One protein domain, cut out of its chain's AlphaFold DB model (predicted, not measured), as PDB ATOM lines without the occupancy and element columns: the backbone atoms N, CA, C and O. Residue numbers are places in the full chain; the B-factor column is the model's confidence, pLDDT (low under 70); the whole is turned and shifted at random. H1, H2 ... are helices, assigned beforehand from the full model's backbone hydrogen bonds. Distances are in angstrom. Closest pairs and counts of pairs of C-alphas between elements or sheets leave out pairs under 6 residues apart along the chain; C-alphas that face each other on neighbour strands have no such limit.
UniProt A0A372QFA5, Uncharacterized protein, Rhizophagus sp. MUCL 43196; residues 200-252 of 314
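Overview. This is residues 200 to 252 of the 314 residues of an uncharacterized protein of Rhizophagus sp. MUCL 43196 (UniProt A0A372QFA5). The longest helix, H2, and H3 are apart, with short H1 packed between them on one side; a long loop links H2 to H3, and its residues 231 to 236 stick out. The 53 printed residues hold three named helices, H1, H2, H3 in chain order, all helix by class. The whole is only just compact, close to loose, with a radius of gyration of the C-alphas of 11.8 A, spanning 30 by 27 by 19 A.

Arrangement. Start at H2, residues 211 to 224: it touches H1, residues 200 to 206, closest at the C-alphas of Leu 218 and Lys 201, 6.0 A. This helical hairpin runs opposite ways at a steep tilt of 41 degrees. H1 also touches H3, residues 243 to 252, closest at C-alphas Ser 203 and Leu 249, 6.1 A; they run the same way at a steep tilt of 53 degrees. In H2 and H3 every O i to N i+4 pair is within hydrogen-bond range, in H1 2 of 3.

Along the chain. Find C-alpha 211 at (-27.989, 7.558, 28.579); H2 runs 20.1 A from there. H1 measures 10.3 A; H3 14.2 A, ending at (-20.858, 22.819, 30.758).

Size, cuts and confidence. The printed part has no cut. H2 to H3 is a long link; within it, residues 228 to 238 have pLDDT under 70.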
ATOM      1  N   LEU A 200     -26.098  19.770  36.098       95.31
ATOM      2  CA  LEU A 200     -24.969  18.893  35.789       95.31
ATOM      3  C   LEU A 200     -25.438  17.596  35.124       95.31
ATOM      4  O   LEU A 200     -24.929  17.223  34.068       95.31
ATOM      5  N   LYS A 201     -26.463  16.941  35.675       92.81
ATOM      6  CA  LYS A 201     -27.011  15.711  35.098       92.81
ATOM      7  C   LYS A 201     -27.656  15.944  33.727       92.81
ATOM      8  O   LYS A 201     -27.485  15.122  32.832       92.81
ATOM      9  N   THR A 202     -28.314  17.086  33.524       92.44
ATOM     10  CA  THR A 202     -28.827  17.505  32.210       92.44
ATOM     11  C   THR A 202     -27.690  17.658  31.203       92.44
ATOM     12  O   THR A 202     -27.814  17.195  30.072       92.44
ATOM     13  N   SER A 203     -26.553  18.234  31.609       92.38
ATOM     14  CA  SER A 203     -25.384  18.344  30.729       92.38
ATOM     15  C   SER A 203     -24.827  16.978  30.311       92.38
ATOM     16  O   SER A 203     -24.356  16.833  29.188       92.38
ATOM     17  N   HIS A 204     -24.953  15.947  31.155       89.12
ATOM     18  CA  HIS A 204     -24.532  14.589  30.798       89.12
ATOM     19  C   HIS A 204     -25.419  13.953  29.729       89.12
ATOM     20  O   HIS A 204     -24.943  13.094  29.008       89.12
ATOM     21  N   ILE A 205     -26.684  14.360  29.603       87.50
ATOM     22  CA  ILE A 205     -27.593  13.834  28.571       87.50
ATOM     23  C   ILE A 205     -27.283  14.424  27.196       87.50
ATOM     24  O   ILE A 205     -27.558  13.786  26.183       87.50
ATOM     25  N   TYR A 206     -26.671  15.612  27.153       86.06
ATOM     26  CA  TYR A 206     -26.238  16.239  25.904       86.06
ATOM     27  C   TYR A 206     -25.300  15.332  25.097       86.06
ATOM     28  O   TYR A 206     -25.341  15.329  23.868       86.06
ATOM     29  N   TRP A 207     -24.478  14.539  25.787       83.44
ATOM     30  CA  TRP A 207     -23.621  13.536  25.173       83.44
ATOM     31  C   TRP A 207     -24.111  12.130  25.534       83.44
ATOM     32  O   TRP A 207     -24.147  11.816  26.718       83.44
ATOM     33  N   PRO A 208     -24.434  11.238  24.579       73.25
ATOM     34  CA  PRO A 208     -25.135   9.980  24.858       73.25
ATOM     35  C   PRO A 208     -24.239   8.879  25.471       73.25
ATOM     36  O   PRO A 208     -24.236   7.739  25.024       73.25
ATOM     37  N   THR A 209     -23.462   9.195  26.509       78.69
ATOM     38  CA  THR A 209     -22.773   8.206  27.352       78.69
ATOM     39  C   THR A 209     -23.690   7.824  28.515       78.69
ATOM     40  O   THR A 209     -24.237   8.705  29.177       78.69
ATOM     41  N   ASP A 210     -23.866   6.524  28.772       81.31
ATOM     42  CA  ASP A 210     -24.708   5.994  29.857       81.31
ATOM     43  C   ASP A 210     -26.124   6.604  29.900       81.31
ATOM     44  O   ASP A 210     -26.650   6.936  30.967       81.31
ATOM     45  N   PHE A 211     -26.746   6.791  28.729       80.56
ATOM     46  CA  PHE A 211     -27.989   7.558  28.579       80.56
ATOM     47  C   PHE A 211     -29.108   7.090  29.524       80.56
ATOM     48  O   PHE A 211     -29.709   7.914  30.209       80.56
ATOM     49  N   HIS A 212     -29.341   5.776  29.636       81.38
ATOM     50  CA  HIS A 212     -30.369   5.215  30.526       81.38
ATOM     51  C   HIS A 212     -30.160   5.598  31.989       81.38
ATOM     52  O   HIS A 212     -31.084   6.078  32.646       81.38
ATOM     53  N   LYS A 213     -28.928   5.431  32.481       85.75
ATOM     54  CA  LYS A 213     -28.538   5.803  33.844       85.75
ATOM     55  C   LYS A 213     -28.728   7.302  34.060       85.75
ATOM     56  O   LYS A 213     -29.304   7.712  35.062       85.75
ATOM     57  N   ASN A 214     -28.274   8.122  33.113       87.19
ATOM     58  CA  ASN A 214     -28.342   9.573  33.244       87.19
ATOM     59  C   ASN A 214     -29.779  10.115  33.185       87.19
ATOM     60  O   ASN A 214     -30.101  11.026  33.944       87.19
ATOM     61  N   ILE A 215     -30.655   9.532  32.363       85.50
ATOM     62  CA  ILE A 215     -32.081   9.885  32.311       85.50
ATOM     63  C   ILE A 215     -32.818   9.464  33.583       85.50
ATOM     64  O   ILE A 215     -33.592  10.255  34.120       85.50
ATOM     65  N   ALA A 216     -32.565   8.257  34.097       86.81
ATOM     66  CA  ALA A 216     -33.173   7.799  35.344       86.81
ATOM     67  C   ALA A 216     -32.779   8.700  36.529       86.81
ATOM     68  O   ALA A 216     -33.651   9.195  37.246       86.81
ATOM     69  N   ASP A 217     -31.476   8.981  36.676       89.56
ATOM     70  CA  ASP A 217     -30.944   9.918  37.673       89.56
ATOM     71  C   ASP A 217     -31.606  11.307  37.528       89.56
ATOM     72  O   ASP A 217     -32.015  11.915  38.520       89.56
ATOM     73  N   LEU A 218     -31.746  11.810  36.293       89.81
ATOM     74  CA  LEU A 218     -32.349  13.116  36.021       89.81
ATOM     75  C   LEU A 218     -33.826  13.172  36.428       89.81
ATOM     76  O   LEU A 218     -34.250  14.149  37.044       89.81
ATOM     77  N   HIS A 219     -34.620  12.151  36.096       87.19
ATOM     78  CA  HIS A 219     -36.036  12.113  36.462       87.19
ATOM     79  C   HIS A 219     -36.238  12.162  37.976       87.19
ATOM     80  O   HIS A 219     -37.135  12.864  38.443       87.19
ATOM     81  N   LEU A 220     -35.387  11.476  38.739       87.62
ATOM     82  CA  LEU A 220     -35.446  11.497  40.198       87.62
ATOM     83  C   LEU A 220     -35.089  12.880  40.770       87.62
ATOM     84  O   LEU A 220     -35.765  13.364  41.679       87.62
ATOM     85  N   LEU A 221     -34.080  13.555  40.205       90.12
ATOM     86  CA  LEU A 221     -33.727  14.929  40.588       90.12
ATOM     87  C   LEU A 221     -34.870  15.911  40.290       90.12
ATOM     88  O   LEU A 221     -35.217  16.738  41.132       90.12
ATOM     89  N   ARG A 222     -35.490  15.798  39.111       88.56
ATOM     90  CA  ARG A 222     -36.603  16.666  38.698       88.56
ATOM     91  C   ARG A 222     -37.877  16.436  39.506       88.56
ATOM     92  O   ARG A 222     -38.599  17.395  39.766       88.56
ATOM     93  N   ASP A 223     -38.138  15.195  39.913       85.00
ATOM     94  CA  ASP A 223     -39.228  14.863  40.834       85.00
ATOM     95  C   ASP A 223     -39.053  15.585  42.173       85.00
ATOM     96  O   ASP A 223     -39.960  16.263  42.640       85.00
ATOM     97  N   LYS A 224     -37.845  15.538  42.746       87.81
ATOM     98  CA  LYS A 224     -37.548  16.215  44.017       87.81
ATOM     99  C   LYS A 224     -37.554  17.736  43.945       87.81
ATOM    100  O   LYS A 224     -37.844  18.378  44.948       87.81
ATOM    101  N   LEU A 225     -37.272  18.306  42.778       86.81
ATOM    102  CA  LEU A 225     -37.416  19.740  42.520       86.81
ATOM    103  C   LEU A 225     -38.871  20.161  42.239       86.81
ATOM    104  O   LEU A 225     -39.111  21.327  41.938       86.81
ATOM    105  N   ASN A 226     -39.838  19.239  42.336       79.88
ATOM    106  CA  ASN A 226     -41.256  19.464  42.046       79.88
ATOM    107  C   ASN A 226     -41.516  20.031  40.641       79.88
ATOM    108  O   ASN A 226     -42.513  20.709  40.403       79.88
ATOM    109  N   TYR A 227     -40.680  19.689  39.657       71.38
ATOM    110  CA  TYR A 227     -40.951  20.056  38.262       71.38
ATOM    111  C   TYR A 227     -42.148  19.294  37.656       71.38
ATOM    112  O   TYR A 227     -42.496  19.520  36.499       71.38
ATOM    113  N   ARG A 228     -42.790  18.406  38.432       57.59
ATOM    114  CA  ARG A 228     -43.991  17.647  38.056       57.59
ATOM    115  C   ARG A 228     -45.298  18.440  38.108       57.59
ATOM    116  O   ARG A 228     -46.254  17.989  37.492       57.59
ATOM    117  N   ASP A 229     -45.342  19.624  38.722       53.66
ATOM    118  CA  ASP A 229     -46.541  20.492  38.688       53.66
ATOM    119  C   ASP A 229     -46.812  21.110  37.297       53.66
ATOM    120  O   ASP A 229     -47.679  21.970  37.117       53.66
ATOM    121  N   MET A 230     -46.101  20.660  36.258       52.19
ATOM    122  CA  MET A 230     -46.458  20.950  34.878       52.19
ATOM    123  C   MET A 230     -47.602  20.049  34.419       52.19
ATOM    124  O   MET A 230     -47.451  18.840  34.285       52.19
ATOM    125  N   SER A 231     -48.747  20.688  34.156       47.22
ATOM    126  CA  SER A 231     -49.943  20.106  33.535       47.22
ATOM    127  C   SER A 231     -49.620  19.017  32.506       47.22
ATOM    128  O   SER A 231     -48.809  19.244  31.610       47.22
ATOM    129  N   ILE A 232     -50.359  17.904  32.555       51.88
ATOM    130  CA  ILE A 232     -50.311  16.780  31.594       51.88
ATOM    131  C   ILE A 232     -50.528  17.264  30.141       51.88
ATOM    132  O   ILE A 232     -50.135  16.605  29.185       51.88
ATOM    133  N   THR A 233     -51.136  18.442  29.963       48.16
ATOM    134  CA  THR A 233     -51.399  19.075  28.661       48.16
ATOM    135  C   THR A 233     -50.271  19.969  28.143       48.16
ATOM    136  O   THR A 233     -50.360  20.460  27.017       48.16
ATOM    137  N   ARG A 234     -49.222  20.224  28.933       43.44
ATOM    138  CA  ARG A 234     -48.041  20.945  28.450       43.44
ATOM    139  C   ARG A 234     -47.072  19.951  27.804       43.44
ATOM    140  O   ARG A 234     -46.921  18.843  28.316       43.44
ATOM    141  N   PRO A 235     -46.392  20.329  26.703       46.56
ATOM    142  CA  PRO A 235     -45.265  19.541  26.212       46.56
ATOM    143  C   PRO A 235     -44.252  19.340  27.347       46.56
ATOM    144  O   PRO A 235     -44.250  20.116  28.302       46.56
ATOM    145  N   LEU A 236     -43.393  18.319  27.248       50.78
ATOM    146  CA  LEU A 236     -42.243  18.145  28.143       50.78
ATOM    147  C   LEU A 236     -41.374  19.412  28.078       50.78
ATOM    148  O   LEU A 236     -40.484  19.534  27.239       50.78
ATOM    149  N   CYS A 237     -41.691  20.402  28.907       52.03
ATOM    150  CA  CYS A 237     -41.001  21.675  28.915       52.03
ATOM    151  C   CYS A 237     -39.674  21.497  29.640       52.03
ATOM    152  O   CYS A 237     -39.561  20.743  30.613       52.03
ATOM    153  N   ASN A 238     -38.672  22.245  29.186       65.31
ATOM    154  CA  ASN A 238     -37.460  22.413  29.968       65.31
ATOM    155  C   ASN A 238     -37.840  22.913  31.370       65.31
ATOM    156  O   ASN A 238     -38.717  23.778  31.483       65.31
ATOM    157  N   PRO A 239     -37.216  22.377  32.431       76.06
ATOM    158  CA  PRO A 239     -37.462  22.881  33.770       76.06
ATOM    159  C   PRO A 239     -37.116  24.369  33.820       76.06
ATOM    160  O   PRO A 239     -36.157  24.817  33.184       76.06
ATOM    161  N   GLN A 240     -37.899  25.140  34.570       80.62
ATOM    162  CA  GLN A 240     -37.588  26.544  34.792       80.62
ATOM    163  C   GLN A 240     -36.372  26.620  35.721       80.62
ATOM    164  O   GLN A 240     -36.435  26.200  36.879       80.62
ATOM    165  N   ARG A 241     -35.252  27.112  35.183       87.50
ATOM    166  CA  ARG A 241     -34.002  27.321  35.916       87.50
ATOM    167  C   ARG A 241     -33.730  28.805  36.083       87.50
ATOM    168  O   ARG A 241     -34.084  29.604  35.217       87.50
ATOM    169  N   ASP A 242     -33.041  29.144  37.164       91.25
ATOM    170  CA  ASP A 242     -32.474  30.477  37.341       91.25
ATOM    171  C   ASP A 242     -31.456  30.772  36.232       91.25
ATOM    172  O   ASP A 242     -30.749  29.871  35.766       91.25
ATOM    173  N   GLU A 243     -31.320  32.041  35.845       94.25
ATOM    174  CA  GLU A 243     -30.430  32.463  34.752       94.25
ATOM    175  C   GLU A 243     -28.981  31.994  34.949       94.25
ATOM    176  O   GLU A 243     -28.327  31.561  34.000       94.25
ATOM    177  N   LEU A 244     -28.487  32.021  36.192       94.75
ATOM    178  CA  LEU A 244     -27.134  31.573  36.525       94.75
ATOM    179  C   LEU A 244     -26.958  30.055  36.376       94.75
ATOM    180  O   LEU A 244     -25.890  29.601  35.963       94.75
ATOM    181  N   ILE A 245     -27.994  29.274  36.687       95.12
ATOM    182  CA  ILE A 245     -27.982  27.813  36.549       95.12
ATOM    183  C   ILE A 245     -28.089  27.428  35.070       95.12
ATOM    184  O   ILE A 245     -27.398  26.522  34.606       95.12
ATOM    185  N   GLU A 246     -28.897  28.151  34.301       95.06
ATOM    186  CA  GLU A 246     -28.994  27.951  32.857       95.06
ATOM    187  C   GLU A 246     -27.683  28.334  32.148       95.06
ATOM    188  O   GLU A 246     -27.224  27.630  31.246       95.06
ATOM    189  N   LEU A 247     -27.019  29.409  32.595       95.81
ATOM    190  CA  LEU A 247     -25.679  29.763  32.130       95.81
ATOM    191  C   LEU A 247     -24.656  28.675  32.488       95.81
ATOM    192  O   LEU A 247     -23.819  28.339  31.654       95.81
ATOM    193  N   LEU A 248     -24.726  28.101  33.695       96.56
ATOM    194  CA  LEU A 248     -23.870  26.985  34.104       96.56
ATOM    195  C   LEU A 248     -24.050  25.781  33.170       96.56
ATOM    196  O   LEU A 248     -23.057  25.245  32.679       96.56
ATOM    197  N   LEU A 249     -25.298  25.387  32.897       95.44
ATOM    198  CA  LEU A 249     -25.629  24.283  31.993       95.44
ATOM    199  C   LEU A 249     -25.040  24.509  30.595       95.44
ATOM    200  O   LEU A 249     -24.338  23.641  30.072       95.44
ATOM    201  N   LYS A 250     -25.280  25.687  30.006       94.75
ATOM    202  CA  LYS A 250     -24.764  26.045  28.675       94.75
ATOM    203  C   LYS A 250     -23.241  26.029  28.630       94.75
ATOM    204  O   LYS A 250     -22.663  25.486  27.690       94.75
ATOM    205  N   THR A 251     -22.591  26.569  29.660       94.75
ATOM    206  CA  THR A 251     -21.130  26.532  29.788       94.75
ATOM    207  C   THR A 251     -20.626  25.093  29.859       94.75
ATOM    208  O   THR A 251     -19.684  24.751  29.146       94.75
ATOM    209  N   ARG A 252     -21.278  24.221  30.642       94.19
ATOM    210  CA  ARG A 252     -20.858  22.819  30.758       94.19
ATOM    211  C   ARG A 252     -21.002  22.048  29.452       94.19
ATOM    212  O   ARG A 252     -20.082  21.332  29.066       94.19
TER     213      ARG A 252